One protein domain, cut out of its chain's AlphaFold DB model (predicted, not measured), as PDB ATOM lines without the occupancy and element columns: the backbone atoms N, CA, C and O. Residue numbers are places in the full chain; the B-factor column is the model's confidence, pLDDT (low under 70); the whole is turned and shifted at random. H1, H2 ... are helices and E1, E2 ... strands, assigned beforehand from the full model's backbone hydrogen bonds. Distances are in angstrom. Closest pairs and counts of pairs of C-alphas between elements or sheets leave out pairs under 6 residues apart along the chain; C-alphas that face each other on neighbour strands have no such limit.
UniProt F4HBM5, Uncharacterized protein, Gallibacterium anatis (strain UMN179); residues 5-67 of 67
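This is residues 5 to 67 of the 67 residues of an uncharacterized protein of Gallibacterium anatis (strain UMN179) (UniProt F4HBM5). A strongly twisted, curled sheet of four strands, E1, E4, E3 and E2, bends round one helix, H1, which packs on one face and crosses the strands slantwise; the other face has no named helix. The long strand E3 ties the two ends of the sheet together, pairing with E2 over its first part and with E4 over its last. The printed part has 63 residues, with the elements E1, H1, E2, E3, E4 along the chain; the sheet, in the order E1 E4 E3 E2, is mixed, and the class is mixed, helices and strands. The whole is compact, with a radius of gyration of the C-alphas of 11.3 A, yet elongated, spanning 33 by 22 by 16 A.

E1, residues 5 to 8, begins at C-alpha 5 at (158.776, 151.272, 165.392) and is 10.1 A long. H1, residues 18 to 33, runs 22.8 A from C-alpha 18 at (152.289, 139.696, 170.851). E2, residues 38 to 44, is 18.7 A long. E3, residues 47 to 55, is the longest strand, at 25.9 A. E4, residues 62 to 66, covers 13.2 A and ends at C-alpha 66 at (167.696, 147.518, 170.176).

Edge strand E1 is parallel to E4, at 28 degrees, with N 6 and O 63 2.8 A apart, within hydrogen-bond range. E4 and E3 are an antiparallel hairpin at 147 degrees, with N 54 and O 64 at 3.0 A. E3 and E2, the other edge strand, form an antiparallel hairpin at 142 degrees, with N 41 and O 49 at 3.0 A. The pairing is staggered: residues 47 to 52 of E3 pair with E2 and residues 52 to 55 with E4. E2, E3 and E4 make a meander, each strand the antiparallel neighbour of the one before. E1 is apart from E2, and E2 from E4. E1, H1 and E2 form a split strand-helix-strand unit, two strands running the same way with E4 and E3 between them, and its crossover is left-handed. H1 is on the sheet at a height of 6.7 A, giving two layers, a helix on one face of a sheet. It lies over E3, slantwise to the strands at 52 degrees on the local plane. The closest C-alphas of H1 and E3 are those of Ala 28 and Val 53, 6.2 A apart; those of H1 and E2 are Cys 31 and Phe 39, 6.5 A apart. In H1 every O i to N i+4 pair is within hydrogen-bond range.

The two C-alphas farthest apart, those of Ser 46 and Ser 60, are 35.7 A apart. The printed part has no cut and no long link; H1 to E2 and E2 to E3 are tight. The mean pLDDT of the printed part is 84.4, and residues 9 to 16 are under 70.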
ATOM      1  N   ILE A   5     157.758 151.851 164.511       84.06
ATOM      2  CA  ILE A   5     158.776 151.272 165.392       84.06
ATOM      3  C   ILE A   5     159.251 149.972 164.773       84.06
ATOM      4  O   ILE A   5     158.473 149.031 164.601       84.06
ATOM      5  N   HIS A   6     160.528 149.945 164.429       85.69
ATOM      6  CA  HIS A   6     161.246 148.729 164.112       85.69
ATOM      7  C   HIS A   6     161.967 148.267 165.365       85.69
ATOM      8  O   HIS A   6     162.478 149.074 166.135       85.69
ATOM      9  N   TYR A   7     162.052 146.966 165.553       79.75
ATOM     10  CA  TYR A   7     162.852 146.392 166.615       79.75
ATOM     11  C   TYR A   7     163.801 145.379 165.995       79.75
ATOM     12  O   TYR A   7     163.431 144.631 165.091       79.75
ATOM     13  N   ARG A   8     165.045 145.391 166.458       70.88
ATOM     14  CA  ARG A   8     165.997 144.316 166.210       70.88
ATOM     15  C   ARG A   8     166.308 143.738 167.570       70.88
ATOM     16  O   ARG A   8     167.170 144.252 168.274       70.88
ATOM     17  N   VAL A   9     165.528 142.742 167.953       63.47
ATOM     18  CA  VAL A   9     165.774 142.024 169.195       63.47
ATOM     19  C   VAL A   9     166.694 140.846 168.877       63.47
ATOM     20  O   VAL A   9     166.617 140.298 167.776       63.47
ATOM     21  N   LEU A  10     167.630 140.533 169.778       56.28
ATOM     22  CA  LEU A  10     168.543 139.393 169.634       56.28
ATOM     23  C   LEU A  10     167.739 138.095 169.412       56.28
ATOM     24  O   LEU A  10     166.562 138.025 169.760       56.28
ATOM     25  N   SER A  11     168.356 137.059 168.839       54.50
ATOM     26  CA  SER A  11     167.707 135.760 168.558       54.50
ATOM     27  C   SER A  11     167.025 135.129 169.782       54.50
ATOM     28  O   SER A  11     166.083 134.361 169.653       54.50
ATOM     29  N   GLU A  12     167.443 135.523 170.984       53.16
ATOM     30  CA  GLU A  12     166.874 135.133 172.282       53.16
ATOM     31  C   GLU A  12     165.421 135.608 172.494       53.16
ATOM     32  O   GLU A  12     164.746 135.185 173.428       53.16
ATOM     33  N   PHE A  13     164.920 136.463 171.603       60.84
ATOM     34  CA  PHE A  13     163.604 137.090 171.671       60.84
ATOM     35  C   PHE A  13     162.720 136.777 170.458       60.84
ATOM     36  O   PHE A  13     161.671 137.403 170.289       60.84
ATOM     37  N   GLU A  14     163.109 135.808 169.618       53.41
ATOM     38  CA  GLU A  14     162.307 135.339 168.470       53.41
ATOM     39  C   GLU A  14     160.902 134.852 168.870       53.41
ATOM     40  O   GLU A  14     160.007 134.792 168.029       53.41
ATOM     41  N   TYR A  15     160.684 134.592 170.161       57.88
ATOM     42  CA  TYR A  15     159.414 134.157 170.739       57.88
ATOM     43  C   TYR A  15     158.732 135.211 171.624       57.88
ATOM     44  O   TYR A  15     157.898 134.850 172.454       57.88
ATOM     45  N   LEU A  16     159.063 136.505 171.485       63.69
ATOM     46  CA  LEU A  16     158.306 137.562 172.165       63.69
ATOM     47  C   LEU A  16     156.824 137.452 171.778       63.69
ATOM     48  O   LEU A  16     156.446 137.685 170.628       63.69
ATOM     49  N   ASP A  17     155.985 137.102 172.753       72.88
ATOM     50  CA  ASP A  17     154.536 137.080 172.585       72.88
ATOM     51  C   ASP A  17     154.033 138.455 172.101       72.88
ATOM     52  O   ASP A  17     154.628 139.504 172.375       72.88
ATOM     53  N   LYS A  18     152.906 138.472 171.383       76.44
ATOM     54  CA  LYS A  18     152.289 139.696 170.851       76.44
ATOM     55  C   LYS A  18     152.068 140.749 171.940       76.44
ATOM     56  O   LYS A  18     152.210 141.937 171.655       76.44
ATOM     57  N   SER A  19     151.751 140.316 173.162       78.94
ATOM     58  CA  SER A  19     151.596 141.186 174.332       78.94
ATOM     59  C   SER A  19     152.896 141.923 174.685       78.94
ATOM     60  O   SER A  19     152.895 143.145 174.839       78.94
ATOM     61  N   LEU A  20     154.027 141.214 174.703       81.25
ATOM     62  CA  LEU A  20     155.345 141.788 174.971       81.25
ATOM     63  C   LEU A  20     155.803 142.715 173.841       81.25
ATOM     64  O   LEU A  20     156.358 143.778 174.112       81.25
ATOM     65  N   ILE A  21     155.524 142.376 172.578       84.00
ATOM     66  CA  ILE A  21     155.828 143.261 171.438       84.00
ATOM     67  C   ILE A  21     155.045 144.575 171.541       84.00
ATOM     68  O   ILE A  21     155.585 145.641 171.236       84.00
ATOM     69  N   GLN A  22     153.774 144.518 171.946       86.06
ATOM     70  CA  GLN A  22     152.962 145.716 172.139       86.06
ATOM     71  C   GLN A  22     153.521 146.583 173.277       86.06
ATOM     72  O   GLN A  22     153.769 147.769 173.061       86.06
ATOM     73  N   GLY A  23     153.837 145.979 174.427       88.88
ATOM     74  CA  GLY A  23     154.457 146.687 175.552       88.88
ATOM     75  C   GLY A  23     155.823 147.297 175.207       88.88
ATOM     76  O   GLY A  23     156.125 148.415 175.623       88.88
ATOM     77  N   LEU A  24     156.625 146.615 174.380       89.12
ATOM     78  CA  LEU A  24     157.901 147.135 173.878       89.12
ATOM     79  C   LEU A  24     157.695 148.410 173.057       89.12
ATOM     80  O   LEU A  24     158.421 149.388 173.230       89.12
ATOM     81  N   LYS A  25     156.701 148.411 172.164       89.81
ATOM     82  CA  LYS A  25     156.378 149.574 171.329       89.81
ATOM     83  C   LYS A  25     155.891 150.752 172.164       89.81
ATOM     84  O   LYS A  25     156.312 151.877 171.908       89.81
ATOM     85  N   GLU A  26     155.037 150.501 173.150       92.38
ATOM     86  CA  GLU A  26     154.509 151.533 174.048       92.38
ATOM     87  C   GLU A  26     155.627 152.167 174.881       92.38
ATOM     88  O   GLU A  26     155.836 153.378 174.794       92.38
ATOM     89  N   LYS A  27     156.447 151.352 175.560       93.88
ATOM     90  CA  LYS A  27     157.611 151.843 176.316       93.88
ATOM     91  C   LYS A  27     158.620 152.580 175.440       93.88
ATOM     92  O   LYS A  27     159.180 153.583 175.875       93.88
ATOM     93  N   ALA A  28     158.848 152.122 174.210       92.75
ATOM     94  CA  ALA A  28     159.747 152.806 173.286       92.75
ATOM     95  C   ALA A  28     159.231 154.199 172.891       92.75
ATOM     96  O   ALA A  28     160.024 155.139 172.804       92.75
ATOM     97  N   LEU A  29     157.917 154.355 172.687       92.81
ATOM     98  CA  LEU A  29     157.309 155.662 172.423       92.81
ATOM     99  C   LEU A  29     157.385 156.573 173.644       92.81
ATOM    100  O   LEU A  29     157.797 157.721 173.504       92.81
ATOM    101  N   GLU A  30     157.026 156.072 174.826       94.69
ATOM    102  CA  GLU A  30     157.117 156.835 176.077       94.69
ATOM    103  C   GLU A  30     158.548 157.311 176.338       94.69
ATOM    104  O   GLU A  30     158.768 158.484 176.644       94.69
ATOM    105  N   CYS A  31     159.526 156.418 176.156       94.94
ATOM    106  CA  CYS A  31     160.947 156.721 176.281       94.94
ATOM    107  C   CYS A  31     161.343 157.873 175.343       94.94
ATOM    108  O   CYS A  31     161.879 158.880 175.806       94.94
ATOM    109  N   TRP A  32     160.982 157.771 174.059       93.69
ATOM    110  CA  TRP A  32     161.285 158.788 173.053       93.69
ATOM    111  C   TRP A  32     160.629 160.143 173.347       93.69
ATOM    112  O   TRP A  32     161.298 161.175 173.314       93.69
ATOM    113  N   PHE A  33     159.331 160.161 173.664       91.56
ATOM    114  CA  PHE A  33     158.611 161.403 173.969       91.56
ATOM    115  C   PHE A  33     159.084 162.064 175.264       91.56
ATOM    116  O   PHE A  33     158.974 163.281 175.398       91.56
ATOM    117  N   SER A  34     159.662 161.289 176.182       94.38
ATOM    118  CA  SER A  34     160.277 161.802 177.409       94.38
ATOM    119  C   SER A  34     161.703 162.333 177.202       94.38
ATOM    120  O   SER A  34     162.338 162.749 178.167       94.38
ATOM    121  N   GLY A  35     162.239 162.293 175.976       91.56
ATOM    122  CA  GLY A  35     163.622 162.679 175.677       91.56
ATOM    123  C   GLY A  35     164.672 161.666 176.148       91.56
ATOM    124  O   GLY A  35     165.866 161.960 176.113       91.56
ATOM    125  N   ASN A  36     164.247 160.474 176.571       93.19
ATOM    126  CA  ASN A  36     165.139 159.390 176.961       93.19
ATOM    127  C   ASN A  36     165.545 158.561 175.736       93.19
ATOM    128  O   ASN A  36     164.846 158.505 174.725       93.19
ATOM    129  N   GLN A  37     166.690 157.888 175.845       92.38
ATOM    130  CA  GLN A  37     167.227 157.018 174.789       92.38
ATOM    131  C   GLN A  37     167.272 155.545 175.197       92.38
ATOM    132  O   GLN A  37     167.606 154.705 174.372       92.38
ATOM    133  N   ARG A  38     166.946 155.225 176.455       95.12
ATOM    134  CA  ARG A  38     167.019 153.872 177.010       95.12
ATOM    135  C   ARG A  38     165.883 153.620 177.995       95.12
ATOM    136  O   ARG A  38     165.535 154.511 178.770       95.12
ATOM    137  N   PHE A  39     165.340 152.406 178.009       94.31
ATOM    138  CA  PHE A  39     164.380 151.956 179.019       94.31
ATOM    139  C   PHE A  39     164.638 150.510 179.451       94.31
ATOM    140  O   PHE A  39     165.238 149.730 178.719       94.31
ATOM    141  N   LEU A  40     164.170 150.154 180.649       93.88
ATOM    142  CA  LEU A  40     164.176 148.780 181.153       93.88
ATOM    143  C   LEU A  40     162.797 148.141 180.929       93.88
ATOM    144  O   LEU A  40     161.753 148.745 181.229       93.88
ATOM    145  N   MET A  41     162.782 146.914 180.417       90.94
ATOM    146  CA  MET A  41     161.562 146.129 180.245       90.94
ATOM    147  C   MET A  41     161.780 144.681 180.666       90.94
ATOM    148  O   MET A  41     162.821 144.084 180.401       90.94
ATOM    149  N   GLN A  42     160.768 144.132 181.329       87.94
ATOM    150  CA  GLN A  42     160.700 142.723 181.665       87.94
ATOM    151  C   GLN A  42     160.333 141.916 180.416       87.94
ATOM    152  O   GLN A  42     159.366 142.248 179.732       87.94
ATOM    153  N   THR A  43     161.103 140.877 180.115       83.25
ATOM    154  CA  THR A  43     160.921 140.036 178.918       83.25
ATOM    155  C   THR A  43     160.543 138.597 179.265       83.25
ATOM    156  O   THR A  43     160.117 137.851 178.390       83.25
ATOM    157  N   SER A  44     160.665 138.216 180.538       81.06
ATOM    158  CA  SER A  44     160.134 136.986 181.137       81.06
ATOM    159  C   SER A  44     159.899 137.215 182.637       81.06
ATOM    160  O   SER A  44     160.304 138.247 183.172       81.06
ATOM    161  N   GLU A  45     159.288 136.266 183.350       80.81
ATOM    162  CA  GLU A  45     158.999 136.396 184.793       80.81
ATOM    163  C   GLU A  45     160.218 136.777 185.652       80.81
ATOM    164  O   GLU A  45     160.067 137.447 186.670       80.81
ATOM    165  N   SER A  46     161.430 136.427 185.222       82.69
ATOM    166  CA  SER A  46     162.670 136.642 185.974       82.69
ATOM    167  C   SER A  46     163.732 137.450 185.226       82.69
ATOM    168  O   SER A  46     164.822 137.651 185.757       82.69
ATOM    169  N   SER A  47     163.455 137.916 184.002       84.88
ATOM    170  CA  SER A  47     164.461 138.574 183.156       84.88
ATOM    171  C   SER A  47     164.052 139.983 182.742       84.88
ATOM    172  O   SER A  47     162.966 140.204 182.202       84.88
ATOM    173  N   TYR A  48     164.968 140.929 182.947       89.00
ATOM    174  CA  TYR A  48     164.847 142.319 182.520       89.00
ATOM    175  C   TYR A  48     165.971 142.666 181.557       89.00
ATOM    176  O   TYR A  48     167.118 142.283 181.775       89.00
ATOM    177  N   HIS A  49     165.635 143.432 180.527       87.81
ATOM    178  CA  HIS A  49     166.574 143.851 179.500       87.81
ATOM    179  C   HIS A  49     166.490 145.357 179.303       87.81
ATOM    180  O   HIS A  49     165.407 145.953 179.355       87.81
ATOM    181  N   PHE A  50     167.656 145.972 179.120       92.25
ATOM    182  CA  PHE A  50     167.733 147.352 178.676       92.25
ATOM    183  C   PHE A  50     167.515 147.396 177.173       92.25
ATOM    184  O   PHE A  50     168.044 146.571 176.440       92.25
ATOM    185  N   PHE A  51     166.746 148.382 176.738       92.00
ATOM    186  CA  PHE A  51     166.487 148.638 175.338       92.00
ATOM    187  C   PHE A  51     166.850 150.075 175.010       92.00
ATOM    188  O   PHE A  51     166.404 150.995 175.696       92.00
ATOM    189  N   ASP A  52     167.618 150.257 173.943       93.25
ATOM    190  CA  ASP A  52     167.945 151.559 173.379       93.25
ATOM    191  C   ASP A  52     166.941 151.939 172.288       93.25
ATOM    192  O   ASP A  52     166.601 151.128 171.420       93.25
ATOM    193  N   VAL A  53     166.487 153.190 172.314       93.62
ATOM    194  CA  VAL A  53     165.584 153.795 171.333       93.62
ATOM    195  C   VAL A  53     166.345 154.861 170.570       93.62
ATOM    196  O   VAL A  53     166.723 155.898 171.114       93.62
ATOM    197  N   VAL A  54     166.551 154.615 169.281       93.00
ATOM    198  CA  VAL A  54     167.272 155.539 168.402       93.00
ATOM    199  C   VAL A  54     166.457 155.833 167.147       93.00
ATOM    200  O   VAL A  54     165.719 154.964 166.675       93.00
ATOM    201  N   PRO A  55     166.577 157.031 166.555       91.69
ATOM    202  CA  PRO A  55     165.947 157.307 165.275       91.69
ATOM    203  C   PRO A  55     166.529 156.400 164.183       91.69
ATOM    204  O   PRO A  55     167.722 156.082 164.157       91.69
ATOM    205  N   HIS A  56     165.676 155.976 163.258       91.56
ATOM    206  CA  HIS A  56     166.101 155.225 162.088       91.56
ATOM    207  C   HIS A  56     166.922 156.131 161.165       91.56
ATOM    208  O   HIS A  56     166.492 157.227 160.820       91.56
ATOM    209  N   GLN A  57     168.079 155.654 160.702       88.00
ATOM    210  CA  GLN A  57     168.998 156.478 159.905       88.00
ATOM    211  C   GLN A  57     168.430 156.863 158.533       88.00
ATOM    212  O   GLN A  57     168.676 157.958 158.046       88.00
ATOM    213  N   THR A  58     167.665 155.963 157.907       87.06
ATOM    214  CA  THR A  58     167.147 156.160 156.540       87.06
ATOM    215  C   THR A  58     165.635 156.372 156.435       87.06
ATOM    216  O   THR A  58     165.154 156.723 155.361       87.06
ATOM    217  N   LYS A  59     164.858 156.154 157.505       85.62
ATOM    218  CA  LYS A  59     163.389 156.250 157.476       85.62
ATOM    219  C   LYS A  59     162.930 157.366 158.403       85.62
ATOM    220  O   LYS A  59     163.085 157.269 159.617       85.62
ATOM    221  N   SER A  60     162.320 158.395 157.832       85.69
ATOM    222  CA  SER A  60     161.722 159.497 158.585       85.69
ATOM    223  C   SER A  60     160.605 158.984 159.499       85.69
ATOM    224  O   SER A  60     159.829 158.114 159.100       85.69
ATOM    225  N   ASN A  61     160.486 159.538 160.711       86.50
ATOM    226  CA  ASN A  61     159.461 159.156 161.699       86.50
ATOM    227  C   ASN A  61     159.465 157.655 162.050       86.50
ATOM    228  O   ASN A  61     158.418 157.053 162.308       86.50
ATOM    229  N   CYS A  62     160.642 157.035 162.024       89.38
ATOM    230  CA  CYS A  62     160.835 155.649 162.408       89.38
ATOM    231  C   CYS A  62     161.821 155.576 163.573       89.38
ATOM    232  O   CYS A  62     162.881 156.201 163.528       89.38
ATOM    233  N   LEU A  63     161.468 154.821 164.608       90.94
ATOM    234  CA  LEU A  63     162.342 154.501 165.729       90.94
ATOM    235  C   LEU A  63     162.833 153.065 165.590       90.94
ATOM    236  O   LEU A  63     162.101 152.187 165.130       90.94
ATOM    237  N   VAL A  64     164.073 152.833 165.999       91.25
ATOM    238  CA  VAL A  64     164.675 151.509 166.104       91.25
ATOM    239  C   VAL A  64     164.899 151.209 167.576       91.25
ATOM    240  O   VAL A  64     165.613 151.950 168.250       91.25
ATOM    241  N   VAL A  65     164.311 150.112 168.041       90.25
ATOM    242  CA  VAL A  65     164.531 149.556 169.377       90.25
ATOM    243  C   VAL A  65     165.562 148.435 169.282       90.25
ATOM    244  O   VAL A  65     165.443 147.553 168.423       90.25
ATOM    245  N   ARG A  66     166.587 148.484 170.131       88.38
ATOM    246  CA  ARG A  66     167.696 147.518 170.176       88.38
ATOM    247  C   ARG A  66     167.860 147.027 171.612       88.38
ATOM    248  O   ARG A  66     167.759 147.854 172.509       88.38
ATOM    249  N   ALA A  67     168.061 145.724 171.802       83.00
ATOM    250  CA  ALA A  67     168.477 145.138 173.080       83.00
ATOM    251  C   ALA A  67     170.008 145.102 173.171       83.00
ATOM    252  O   ALA A  67     170.633 144.986 172.087       83.00
TER     253      ALA A  67